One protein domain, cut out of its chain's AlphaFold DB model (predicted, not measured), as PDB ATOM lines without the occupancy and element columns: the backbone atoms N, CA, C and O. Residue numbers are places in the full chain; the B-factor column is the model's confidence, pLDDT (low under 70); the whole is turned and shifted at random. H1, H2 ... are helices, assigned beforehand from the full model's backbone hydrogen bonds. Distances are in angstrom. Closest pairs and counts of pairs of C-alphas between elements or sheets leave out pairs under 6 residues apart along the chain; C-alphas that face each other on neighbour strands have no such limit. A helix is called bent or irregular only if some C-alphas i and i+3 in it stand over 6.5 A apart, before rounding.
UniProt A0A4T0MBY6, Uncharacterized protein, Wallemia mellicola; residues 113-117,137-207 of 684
ATOM      1  N   ALA A 113     260.022 265.442 288.506       56.91
ATOM      2  CA  ALA A 113     259.392 264.624 287.473       56.91
ATOM      3  C   ALA A 113     259.973 263.201 287.389       56.91
ATOM      4  O   ALA A 113     259.922 262.593 286.320       56.91
ATOM      5  N   ALA A 114     260.554 262.708 288.488       57.69
ATOM      6  CA  ALA A 114     261.091 261.354 288.613       57.69
ATOM      7  C   ALA A 114     259.976 260.346 288.940       57.69
ATOM      8  O   ALA A 114     259.816 259.370 288.226       57.69
ATOM      9  N   ILE A 115     259.145 260.636 289.954       57.62
ATOM     10  CA  ILE A 115     258.111 259.707 290.454       57.62
ATOM     11  C   ILE A 115     256.810 259.780 289.632       57.62
ATOM     12  O   ILE A 115     256.112 258.785 289.464       57.62
ATOM     13  N   LEU A 116     256.453 260.961 289.116       55.88
ATOM     14  CA  LEU A 116     255.154 261.156 288.458       55.88
ATOM     15  C   LEU A 116     254.969 260.377 287.141       55.88
ATOM     16  O   LEU A 116     253.874 259.862 286.962       55.88
ATOM     17  N   PRO A 117     255.954 260.258 286.225       57.38
ATOM     18  CA  PRO A 117     255.743 259.522 284.976       57.38
ATOM     19  C   PRO A 117     255.524 258.023 285.187       57.38
ATOM     20  O   PRO A 117     254.699 257.441 284.503       57.38
ATOM     21  N   PRO A 137     263.971 250.642 282.212       53.47
ATOM     22  CA  PRO A 137     263.250 251.904 281.986       53.47
ATOM     23  C   PRO A 137     263.749 253.093 282.842       53.47
ATOM     24  O   PRO A 137     263.384 254.243 282.594       53.47
ATOM     25  N   SER A 138     264.658 252.841 283.795       53.59
ATOM     26  CA  SER A 138     265.434 253.833 284.560       53.59
ATOM     27  C   SER A 138     266.147 254.890 283.690       53.59
ATOM     28  O   SER A 138     266.337 256.020 284.145       53.59
ATOM     29  N   LYS A 139     266.448 254.627 282.405       53.34
ATOM     30  CA  LYS A 139     267.008 255.659 281.499       53.34
ATOM     31  C   LYS A 139     266.181 256.947 281.411       53.34
ATOM     32  O   LYS A 139     266.740 258.002 281.122       53.34
ATOM     33  N   LEU A 140     264.881 256.897 281.704       54.59
ATOM     34  CA  LEU A 140     264.012 258.074 281.734       54.59
ATOM     35  C   LEU A 140     263.662 258.557 283.153       54.59
ATOM     36  O   LEU A 140     263.010 259.595 283.266       54.59
ATOM     37  N   SER A 141     264.100 257.897 284.232       58.44
ATOM     38  CA  SER A 141     263.813 258.324 285.618       58.44
ATOM     39  C   SER A 141     264.678 259.527 286.027       58.44
ATOM     40  O   SER A 141     264.165 260.549 286.496       58.44
ATOM     41  N   SER A 142     265.992 259.450 285.787       71.75
ATOM     42  CA  SER A 142     266.941 260.463 286.242       71.75
ATOM     43  C   SER A 142     266.959 261.692 285.336       71.75
ATOM     44  O   SER A 142     267.151 261.627 284.119       71.75
ATOM     45  N   ARG A 143     266.884 262.867 285.967       73.56
ATOM     46  CA  ARG A 143     267.020 264.174 285.312       73.56
ATOM     47  C   ARG A 143     268.292 264.301 284.462       73.56
ATOM     48  O   ARG A 143     268.265 264.991 283.448       73.56
ATOM     49  N   ARG A 144     269.392 263.656 284.871       77.31
ATOM     50  CA  ARG A 144     270.666 263.683 284.136       77.31
ATOM     51  C   ARG A 144     270.620 262.850 282.856       77.31
ATOM     52  O   ARG A 144     271.191 263.271 281.860       77.31
ATOM     53  N   ALA A 145     269.922 261.718 282.876       78.75
ATOM     54  CA  ALA A 145     269.756 260.885 281.693       78.75
ATOM     55  C   ALA A 145     268.911 261.602 280.627       78.75
ATOM     56  O   ALA A 145     269.320 261.669 279.473       78.75
ATOM     57  N   ARG A 146     267.832 262.292 281.034       79.50
ATOM     58  CA  ARG A 146     267.056 263.172 280.134       79.50
ATOM     59  C   ARG A 146     267.868 264.347 279.572       79.50
ATOM     60  O   ARG A 146     267.642 264.753 278.440       79.50
ATOM     61  N   GLU A 147     268.789 264.916 280.356       82.50
ATOM     62  CA  GLU A 147     269.688 265.985 279.888       82.50
ATOM     63  C   GLU A 147     270.660 265.462 278.818       82.50
ATOM     64  O   GLU A 147     270.864 266.136 277.815       82.50
ATOM     65  N   LEU A 148     271.192 264.246 278.983       86.00
ATOM     66  CA  LEU A 148     272.045 263.592 277.985       86.00
ATOM     67  C   LEU A 148     271.284 263.177 276.723       86.00
ATOM     68  O   LEU A 148     271.785 263.415 275.629       86.00
ATOM     69  N   GLN A 149     270.071 262.634 276.861       85.69
ATOM     70  CA  GLN A 149     269.218 262.319 275.715       85.69
ATOM     71  C   GLN A 149     268.922 263.583 274.898       85.69
ATOM     72  O   GLN A 149     269.253 263.625 273.726       85.69
ATOM     73  N   HIS A 150     268.474 264.672 275.533       86.06
ATOM     74  CA  HIS A 150     268.244 265.948 274.839       86.06
ATOM     75  C   HIS A 150     269.520 266.504 274.166       86.06
ATOM     76  O   HIS A 150     269.443 267.238 273.179       86.06
ATOM     77  N   MET A 151     270.712 266.206 274.693       88.00
ATOM     78  CA  MET A 151     271.967 266.563 274.024       88.00
ATOM     79  C   MET A 151     272.225 265.706 272.784       88.00
ATOM     80  O   MET A 151     272.679 266.253 271.784       88.00
ATOM     81  N   GLN A 152     271.928 264.408 272.840       88.88
ATOM     82  CA  GLN A 152     271.999 263.509 271.692       88.88
ATOM     83  C   GLN A 152     270.958 263.886 270.627       88.88
ATOM     84  O   GLN A 152     271.345 264.120 269.487       88.88
ATOM     85  N   ASP A 153     269.690 264.068 271.013       89.56
ATOM     86  CA  ASP A 153     268.599 264.507 270.132       89.56
ATOM     87  C   ASP A 153     268.995 265.792 269.379       89.56
ATOM     88  O   ASP A 153     268.875 265.876 268.162       89.56
ATOM     89  N   TYR A 154     269.571 266.780 270.082       93.19
ATOM     90  CA  TYR A 154     270.056 268.021 269.469       93.19
ATOM     91  C   TYR A 154     271.210 267.799 268.471       93.19
ATOM     92  O   TYR A 154     271.272 268.478 267.443       93.19
ATOM     93  N   GLU A 155     272.138 266.887 268.768       93.94
ATOM     94  CA  GLU A 155     273.266 266.559 267.885       93.94
ATOM     95  C   GLU A 155     272.820 265.788 266.633       93.94
ATOM     96  O   GLU A 155     273.402 265.989 265.564       93.94
ATOM     97  N   GLU A 156     271.780 264.961 266.756       91.69
ATOM     98  CA  GLU A 156     271.140 264.224 265.663       91.69
ATOM     99  C   GLU A 156     270.279 265.150 264.787       91.69
ATOM    100  O   GLU A 156     270.515 265.225 263.583       91.69
ATOM    101  N   GLU A 157     269.367 265.937 265.375       95.25
ATOM    102  CA  GLU A 157     268.504 266.898 264.662       95.25
ATOM    103  C   GLU A 157     269.301 267.925 263.844       95.25
ATOM    104  O   GLU A 157     268.903 268.296 262.738       95.25
ATOM    105  N   ASN A 158     270.426 268.404 264.385       92.81
ATOM    106  CA  ASN A 158     271.253 269.431 263.744       92.81
ATOM    107  C   ASN A 158     272.457 268.842 262.988       92.81
ATOM    108  O   ASN A 158     273.240 269.605 262.423       92.81
ATOM    109  N   PHE A 159     272.629 267.513 262.981       91.38
ATOM    110  CA  PHE A 159     273.763 266.790 262.380       91.38
ATOM    111  C   PHE A 159     275.153 267.346 262.764       91.38
ATOM    112  O   PHE A 159     276.128 267.233 262.015       91.38
ATOM    113  N   THR A 160     275.269 267.954 263.949       90.50
ATOM    114  CA  THR A 160     276.483 268.633 264.427       90.50
ATOM    115  C   THR A 160     276.709 268.366 265.905       90.50
ATOM    116  O   THR A 160     275.811 268.557 266.717       90.50
ATOM    117  N   ARG A 161     277.937 267.981 266.273       88.69
ATOM    118  CA  ARG A 161     278.316 267.730 267.673       88.69
ATOM    119  C   ARG A 161     278.365 269.021 268.485       88.69
ATOM    120  O   ARG A 161     278.907 270.028 268.020       88.69
ATOM    121  N   LEU A 162     277.898 268.973 269.729       89.44
ATOM    122  CA  LEU A 162     277.966 270.102 270.643       89.44
ATOM    123  C   LEU A 162     279.421 270.363 271.053       89.44
ATOM    124  O   LEU A 162     280.121 269.489 271.565       89.44
ATOM    125  N   VAL A 163     279.876 271.604 270.881       90.50
ATOM    126  CA  VAL A 163     281.219 272.016 271.307       90.50
ATOM    127  C   VAL A 163     281.262 272.115 272.834       90.50
ATOM    128  O   VAL A 163     280.759 273.067 273.427       90.50
ATOM    129  N   GLN A 164     281.879 271.123 273.480       87.50
ATOM    130  CA  GLN A 164     282.037 271.061 274.933       87.50
ATOM    131  C   GLN A 164     283.476 271.348 275.379       87.50
ATOM    132  O   GLN A 164     284.449 271.020 274.702       87.50
ATOM    133  N   ASN A 165     283.627 271.904 276.583       94.69
ATOM    134  CA  ASN A 165     284.925 272.003 277.245       94.69
ATOM    135  C   ASN A 165     285.412 270.600 277.659       94.69
ATOM    136  O   ASN A 165     284.605 269.759 278.050       94.69
ATOM    137  N   ARG A 166     286.730 270.344 277.669       93.62
ATOM    138  CA  ARG A 166     287.327 269.033 278.015       93.62
ATOM    139  C   ARG A 166     286.818 268.468 279.348       93.62
ATOM    140  O   ARG A 166     286.669 267.260 279.492       93.62
ATOM    141  N   LYS A 167     286.555 269.336 280.330       92.50
ATOM    142  CA  LYS A 167     285.996 268.938 281.632       92.50
ATOM    143  C   LYS A 167     284.560 268.416 281.514       92.50
ATOM    144  O   LYS A 167     284.223 267.441 282.179       92.50
ATOM    145  N   ASP A 168     283.747 269.054 280.681       88.50
ATOM    146  CA  ASP A 168     282.335 268.721 280.508       88.50
ATOM    147  C   ASP A 168     282.159 267.529 279.561       88.50
ATOM    148  O   ASP A 168     281.359 266.657 279.866       88.50
ATOM    149  N   ALA A 169     282.995 267.403 278.524       89.25
ATOM    150  CA  ALA A 169     283.082 266.200 277.690       89.25
ATOM    151  C   ALA A 169     283.496 264.959 278.510       89.25
ATOM    152  O   ALA A 169     282.853 263.916 278.435       89.25
ATOM    153  N   ASN A 170     284.512 265.079 279.377       89.25
ATOM    154  CA  ASN A 170     284.900 263.990 280.282       89.25
ATOM    155  C   ASN A 170     283.811 263.652 281.309       89.25
ATOM    156  O   ASN A 170     283.735 262.511 281.758       89.25
ATOM    157  N   ARG A 171     282.999 264.635 281.718       86.81
ATOM    158  CA  ARG A 171     281.861 264.406 282.611       86.81
ATOM    159  C   ARG A 171     280.712 263.722 281.868       86.81
ATOM    160  O   ARG A 171     280.193 262.751 282.395       86.81
ATOM    161  N   ARG A 172     280.376 264.179 280.658       88.12
ATOM    162  CA  ARG A 172     279.403 263.554 279.751       88.12
ATOM    163  C   ARG A 172     279.736 262.079 279.538       88.12
ATOM    164  O   ARG A 172     278.920 261.244 279.884       88.12
ATOM    165  N   LEU A 173     280.973 261.765 279.151       86.69
ATOM    166  CA  LEU A 173     281.438 260.386 278.950       86.69
ATOM    167  C   LEU A 173     281.310 259.506 280.208       86.69
ATOM    168  O   LEU A 173     281.086 258.304 280.100       86.69
ATOM    169  N   ARG A 174     281.461 260.079 281.412       84.12
ATOM    170  CA  ARG A 174     281.233 259.351 282.675       84.12
ATOM    171  C   ARG A 174     279.751 259.140 282.939       84.12
ATOM    172  O   ARG A 174     279.350 258.015 283.183       84.12
ATOM    173  N   ASP A 175     278.968 260.205 282.819       82.00
ATOM    174  CA  ASP A 175     277.525 260.186 283.024       82.00
ATOM    175  C   ASP A 175     276.835 259.217 282.019       82.00
ATOM    176  O   ASP A 175     275.942 258.468 282.405       82.00
ATOM    177  N   GLU A 176     277.306 259.147 280.768       84.75
ATOM    178  CA  GLU A 176     276.894 258.179 279.734       84.75
ATOM    179  C   GLU A 176     277.302 256.738 280.077       84.75
ATOM    180  O   GLU A 176     276.484 255.827 279.962       84.75
ATOM    181  N   ALA A 177     278.541 256.518 280.534       82.56
ATOM    182  CA  ALA A 177     279.014 255.192 280.938       82.56
ATOM    183  C   ALA A 177     278.276 254.656 282.180       82.56
ATOM    184  O   ALA A 177     277.959 253.469 282.235       82.56
ATOM    185  N   ASP A 178     277.966 255.521 283.149       76.81
ATOM    186  CA  ASP A 178     277.218 255.153 284.355       76.81
ATOM    187  C   ASP A 178     275.756 254.792 284.015       76.81
ATOM    188  O   ASP A 178     275.202 253.863 284.605       76.81
ATOM    189  N   ILE A 179     275.143 255.457 283.025       76.69
ATOM    190  CA  ILE A 179     273.808 255.105 282.499       76.69
ATOM    191  C   ILE A 179     273.849 253.805 281.684       76.69
ATOM    192  O   ILE A 179     272.971 252.960 281.846       76.69
ATOM    193  N   ALA A 180     274.871 253.606 280.845       76.75
ATOM    194  CA  ALA A 180     275.063 252.360 280.100       76.75
ATOM    195  C   ALA A 180     275.294 251.147 281.025       76.75
ATOM    196  O   ALA A 180     274.928 250.029 280.674       76.75
ATOM    197  N   LEU A 181     275.836 251.372 282.228       74.50
ATOM    198  CA  LEU A 181     275.977 250.379 283.300       74.50
ATOM    199  C   LEU A 181     274.710 250.257 284.182       74.50
ATOM    200  O   LEU A 181     274.780 249.806 285.327       74.50
ATOM    201  N   GLY A 182     273.548 250.694 283.687       67.12
ATOM    202  CA  GLY A 182     272.264 250.577 284.386       67.12
ATOM    203  C   GLY A 182     272.163 251.428 285.655       67.12
ATOM    204  O   GLY A 182     271.443 251.066 286.582       67.12
ATOM    205  N   GLY A 183     272.927 252.520 285.749       61.56
ATOM    206  CA  GLY A 183     272.876 253.432 286.890       61.56
ATOM    207  C   GLY A 183     273.381 252.835 288.206       61.56
ATOM    208  O   GLY A 183     273.085 253.396 289.251       61.56
ATOM    209  N   SER A 184     274.142 251.733 288.193       53.06
ATOM    210  CA  SER A 184     274.623 251.029 289.402       53.06
ATOM    211  C   SER A 184     276.133 251.235 289.671       53.06
ATOM    212  O   SER A 184     276.822 250.409 290.273       53.06
ATOM    213  N   GLY A 185     276.688 252.352 289.189       53.38
ATOM    214  CA  GLY A 185     278.124 252.650 289.207       53.38
ATOM    215  C   GLY A 185     278.650 253.238 290.522       53.38
ATOM    216  O   GLY A 185     278.845 254.446 290.639       53.38
ATOM    217  N   VAL A 186     279.000 252.405 291.511       52.34
ATOM    218  CA  VAL A 186     279.766 252.882 292.685       52.34
ATOM    219  C   VAL A 186     281.261 252.969 292.355       52.34
ATOM    220  O   VAL A 186     282.030 252.050 292.636       52.34
ATOM    221  N   MET A 187     281.703 254.108 291.811       46.62
ATOM    222  CA  MET A 187     283.130 254.396 291.598       46.62
ATOM    223  C   MET A 187     283.618 255.643 292.350       46.62
ATOM    224  O   MET A 187     283.195 256.769 292.114       46.62
ATOM    225  N   ARG A 188     284.569 255.410 293.267       45.06
ATOM    226  CA  ARG A 188     285.420 256.387 293.979       45.06
ATOM    227  C   ARG A 188     284.751 257.708 294.422       45.06
ATOM    228  O   ARG A 188     284.981 258.780 293.871       45.06
ATOM    229  N   GLY A 189     284.083 257.652 295.576       50.38
ATOM    230  CA  GLY A 189     283.958 258.811 296.477       50.38
ATOM    231  C   GLY A 189     282.738 259.717 296.290       50.38
ATOM    232  O   GLY A 189     282.596 260.685 297.035       50.38
ATOM    233  N   ARG A 190     281.830 259.406 295.360       52.12
ATOM    234  CA  ARG A 190     280.518 260.061 295.267       52.12
ATOM    235  C   ARG A 190     279.481 259.038 294.810       52.12
ATOM    236  O   ARG A 190     279.696 258.395 293.793       52.12
ATOM    237  N   ARG A 191     278.372 258.885 295.543       51.09
ATOM    238  CA  ARG A 191     277.219 258.115 295.048       51.09
ATOM    239  C   ARG A 191     276.499 258.981 294.013       51.09
ATOM    240  O   ARG A 191     275.857 259.963 294.373       51.09
ATOM    241  N   VAL A 192     276.722 258.683 292.738       51.66
ATOM    242  CA  VAL A 192     276.086 259.315 291.576       51.66
ATOM    243  C   VAL A 192     275.839 258.168 290.604       51.66
ATOM    244  O   VAL A 192     276.796 257.649 290.052       51.66
ATOM    245  N   GLY A 193     274.588 257.727 290.482       55.88
ATOM    246  CA  GLY A 193     274.264 256.411 289.920       55.88
ATOM    247  C   GLY A 193     273.816 255.458 291.028       55.88
ATOM    248  O   GLY A 193     274.630 254.869 291.737       55.88
ATOM    249  N   GLY A 194     272.499 255.387 291.205       64.75
ATOM    250  CA  GLY A 194     271.778 254.495 292.108       64.75
ATOM    251  C   GLY A 194     270.435 255.123 292.475       64.75
ATOM    252  O   GLY A 194     270.166 256.253 292.062       64.75
ATOM    253  N   LEU A 195     269.647 254.456 293.324       62.78
ATOM    254  CA  LEU A 195     268.376 254.974 293.856       62.78
ATOM    255  C   LEU A 195     268.506 256.431 294.358       62.78
ATOM    256  O   LEU A 195     267.701 257.293 294.018       62.78
ATOM    257  N   ASP A 196     269.591 256.747 295.078       63.69
ATOM    258  CA  ASP A 196     269.917 258.112 295.532       63.69
ATOM    259  C   ASP A 196     269.928 259.157 294.393       63.69
ATOM    260  O   ASP A 196     269.568 260.304 294.620       63.69
ATOM    261  N   GLY A 197     270.356 258.793 293.178       68.62
ATOM    262  CA  GLY A 197     270.448 259.684 292.011       68.62
ATOM    263  C   GLY A 197     269.161 259.795 291.184       68.62
ATOM    264  O   GLY A 197     269.022 260.729 290.391       68.62
ATOM    265  N   GLU A 198     268.223 258.870 291.373       72.88
ATOM    266  CA  GLU A 198     266.855 258.948 290.842       72.88
ATOM    267  C   GLU A 198     265.982 259.797 291.778       72.88
ATOM    268  O   GLU A 198     265.215 260.654 291.332       72.88
ATOM    269  N   PHE A 199     266.194 259.649 293.090       67.06
ATOM    270  CA  PHE A 199     265.521 260.427 294.123       67.06
ATOM    271  C   PHE A 199     266.215 261.766 294.460       67.06
ATOM    272  O   PHE A 199     265.588 262.569 295.140       67.06
ATOM    273  N   ASP A 200     267.423 262.093 293.968       70.50
ATOM    274  CA  ASP A 200     268.129 263.364 294.284       70.50
ATOM    275  C   ASP A 200     267.287 264.612 293.968       70.50
ATOM    276  O   ASP A 200     267.262 265.549 294.758       70.50
ATOM    277  N   ASP A 201     266.533 264.636 292.862       68.25
ATOM    278  CA  ASP A 201     265.673 265.786 292.521       68.25
ATOM    279  C   ASP A 201     264.460 265.890 293.476       68.25
ATOM    280  O   ASP A 201     264.007 266.994 293.776       68.25
ATOM    281  N   VAL A 202     263.988 264.762 294.032       71.19
ATOM    282  CA  VAL A 202     262.919 264.687 295.052       71.19
ATOM    283  C   VAL A 202     263.459 265.075 296.432       71.19
ATOM    284  O   VAL A 202     262.893 265.942 297.095       71.19
ATOM    285  N   LEU A 203     264.582 264.489 296.850       72.00
ATOM    286  CA  LEU A 203     265.255 264.771 298.115       72.00
ATOM    287  C   LEU A 203     265.702 266.229 298.170       72.00
ATOM    288  O   LEU A 203     265.392 266.919 299.129       72.00
ATOM    289  N   ARG A 204     266.313 266.758 297.108       70.50
ATOM    290  CA  ARG A 204     266.695 268.172 297.013       70.50
ATOM    291  C   ARG A 204     265.493 269.112 296.950       70.50
ATOM    292  O   ARG A 204     265.599 270.243 297.426       70.50
ATOM    293  N   ALA A 205     264.367 268.681 296.384       66.00
ATOM    294  CA  ALA A 205     263.116 269.430 296.455       66.00
ATOM    295  C   ALA A 205     262.596 269.502 297.907       66.00
ATOM    296  O   ALA A 205     262.259 270.593 298.370       66.00
ATOM    297  N   VAL A 206     262.622 268.392 298.650       66.81
ATOM    298  CA  VAL A 206     262.194 268.306 300.062       66.81
ATOM    299  C   VAL A 206     263.163 269.023 301.021       66.81
ATOM    300  O   VAL A 206     262.730 269.833 301.841       66.81
ATOM    301  N   ASP A 207     264.473 268.813 300.877       62.81
ATOM    302  CA  ASP A 207     265.536 269.420 301.693       62.81
ATOM    303  C   ASP A 207     265.775 270.903 301.384       62.81
ATOM    304  O   ASP A 207     266.500 271.585 302.121       62.81
TER     305      ASP A 207
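This is residues 113 to 117 and 137 to 207 of the 684 residues of an uncharacterized protein of Wallemia mellicola (UniProt A0A4T0MBY6). Two helices of equal length, H2 and H3, meet as a wide V or L, the early part of H2 close to the late part of H3, while residues 158 to 165 join their other ends. The short H1 and the uneven H4 lie near the corner of this V, and residues 165 to 171, of which 166 to 171 belong to H3, stick out. The printed part has 76 residues with four named helices, H1, H2, H3 and H4 in that order, and no named strand, and its class is all helix. It is only just compact, close to loose, with a radius of gyration of the C-alphas of 13.4 A and spans of 37 by 31 by 23 A.

Start at Ala 113, whose C-alpha is at (259.392, 264.624, 287.473); residues 113 to 117 hold no named helix. After the cut, find H1 at residues 137 to 140, 6.2 A from first to last C-alpha. H2 follows at residues 143 to 157; from C-alpha 143 at (267.020, 264.174, 285.312) it runs 20.9 A. H3, residues 166 to 180, is 20.8 A long. H4, residues 195 to 207, is 16.7 A long and ends at C-alpha 207, (265.536, 269.420, 301.693). H4 is irregular: C-alphas 198 and 201 are 7.1 A apart.

Look first at H1 and H2, which only just touch, only at the corner by their link, with 3 pairs of C-alphas within 8 A; the closest are those of Lys 139 and Ala 145, 5.9 A apart. H1 is close to H3 but not clearly touching, the closest C-alphas being those of Lys 139 and Ile 179, 6.9 A apart. H2 touches H3 with residues 144 to 148 alone, the closest C-alphas being those of Ala 145 and Ile 179, 7.1 A apart; their lines stand at 72 degrees, only just about perpendicular. H2 and H4 are close but not clearly touching, with C-alphas 143 and 201 closest at 7.5 A. H3 and H4 are apart. In H2 and H3 every O i to N i+4 pair is within hydrogen-bond range, in H4 7 of 9 are, and H1 is too short for such a pair.

The two C-alphas farthest apart are those of Phe 159 and Asp 207, 40.3 A. Residues 118 to 136 are not printed, and C-alphas 117 and 137 are 11.1 A apart across this cut. The link from H3 to H4, residues 181 to 194, is long. Mean pLDDT of the printed part is 73.5; 31 residues are under 70, among them 113 to 117, 137 to 141 and 182 to 197.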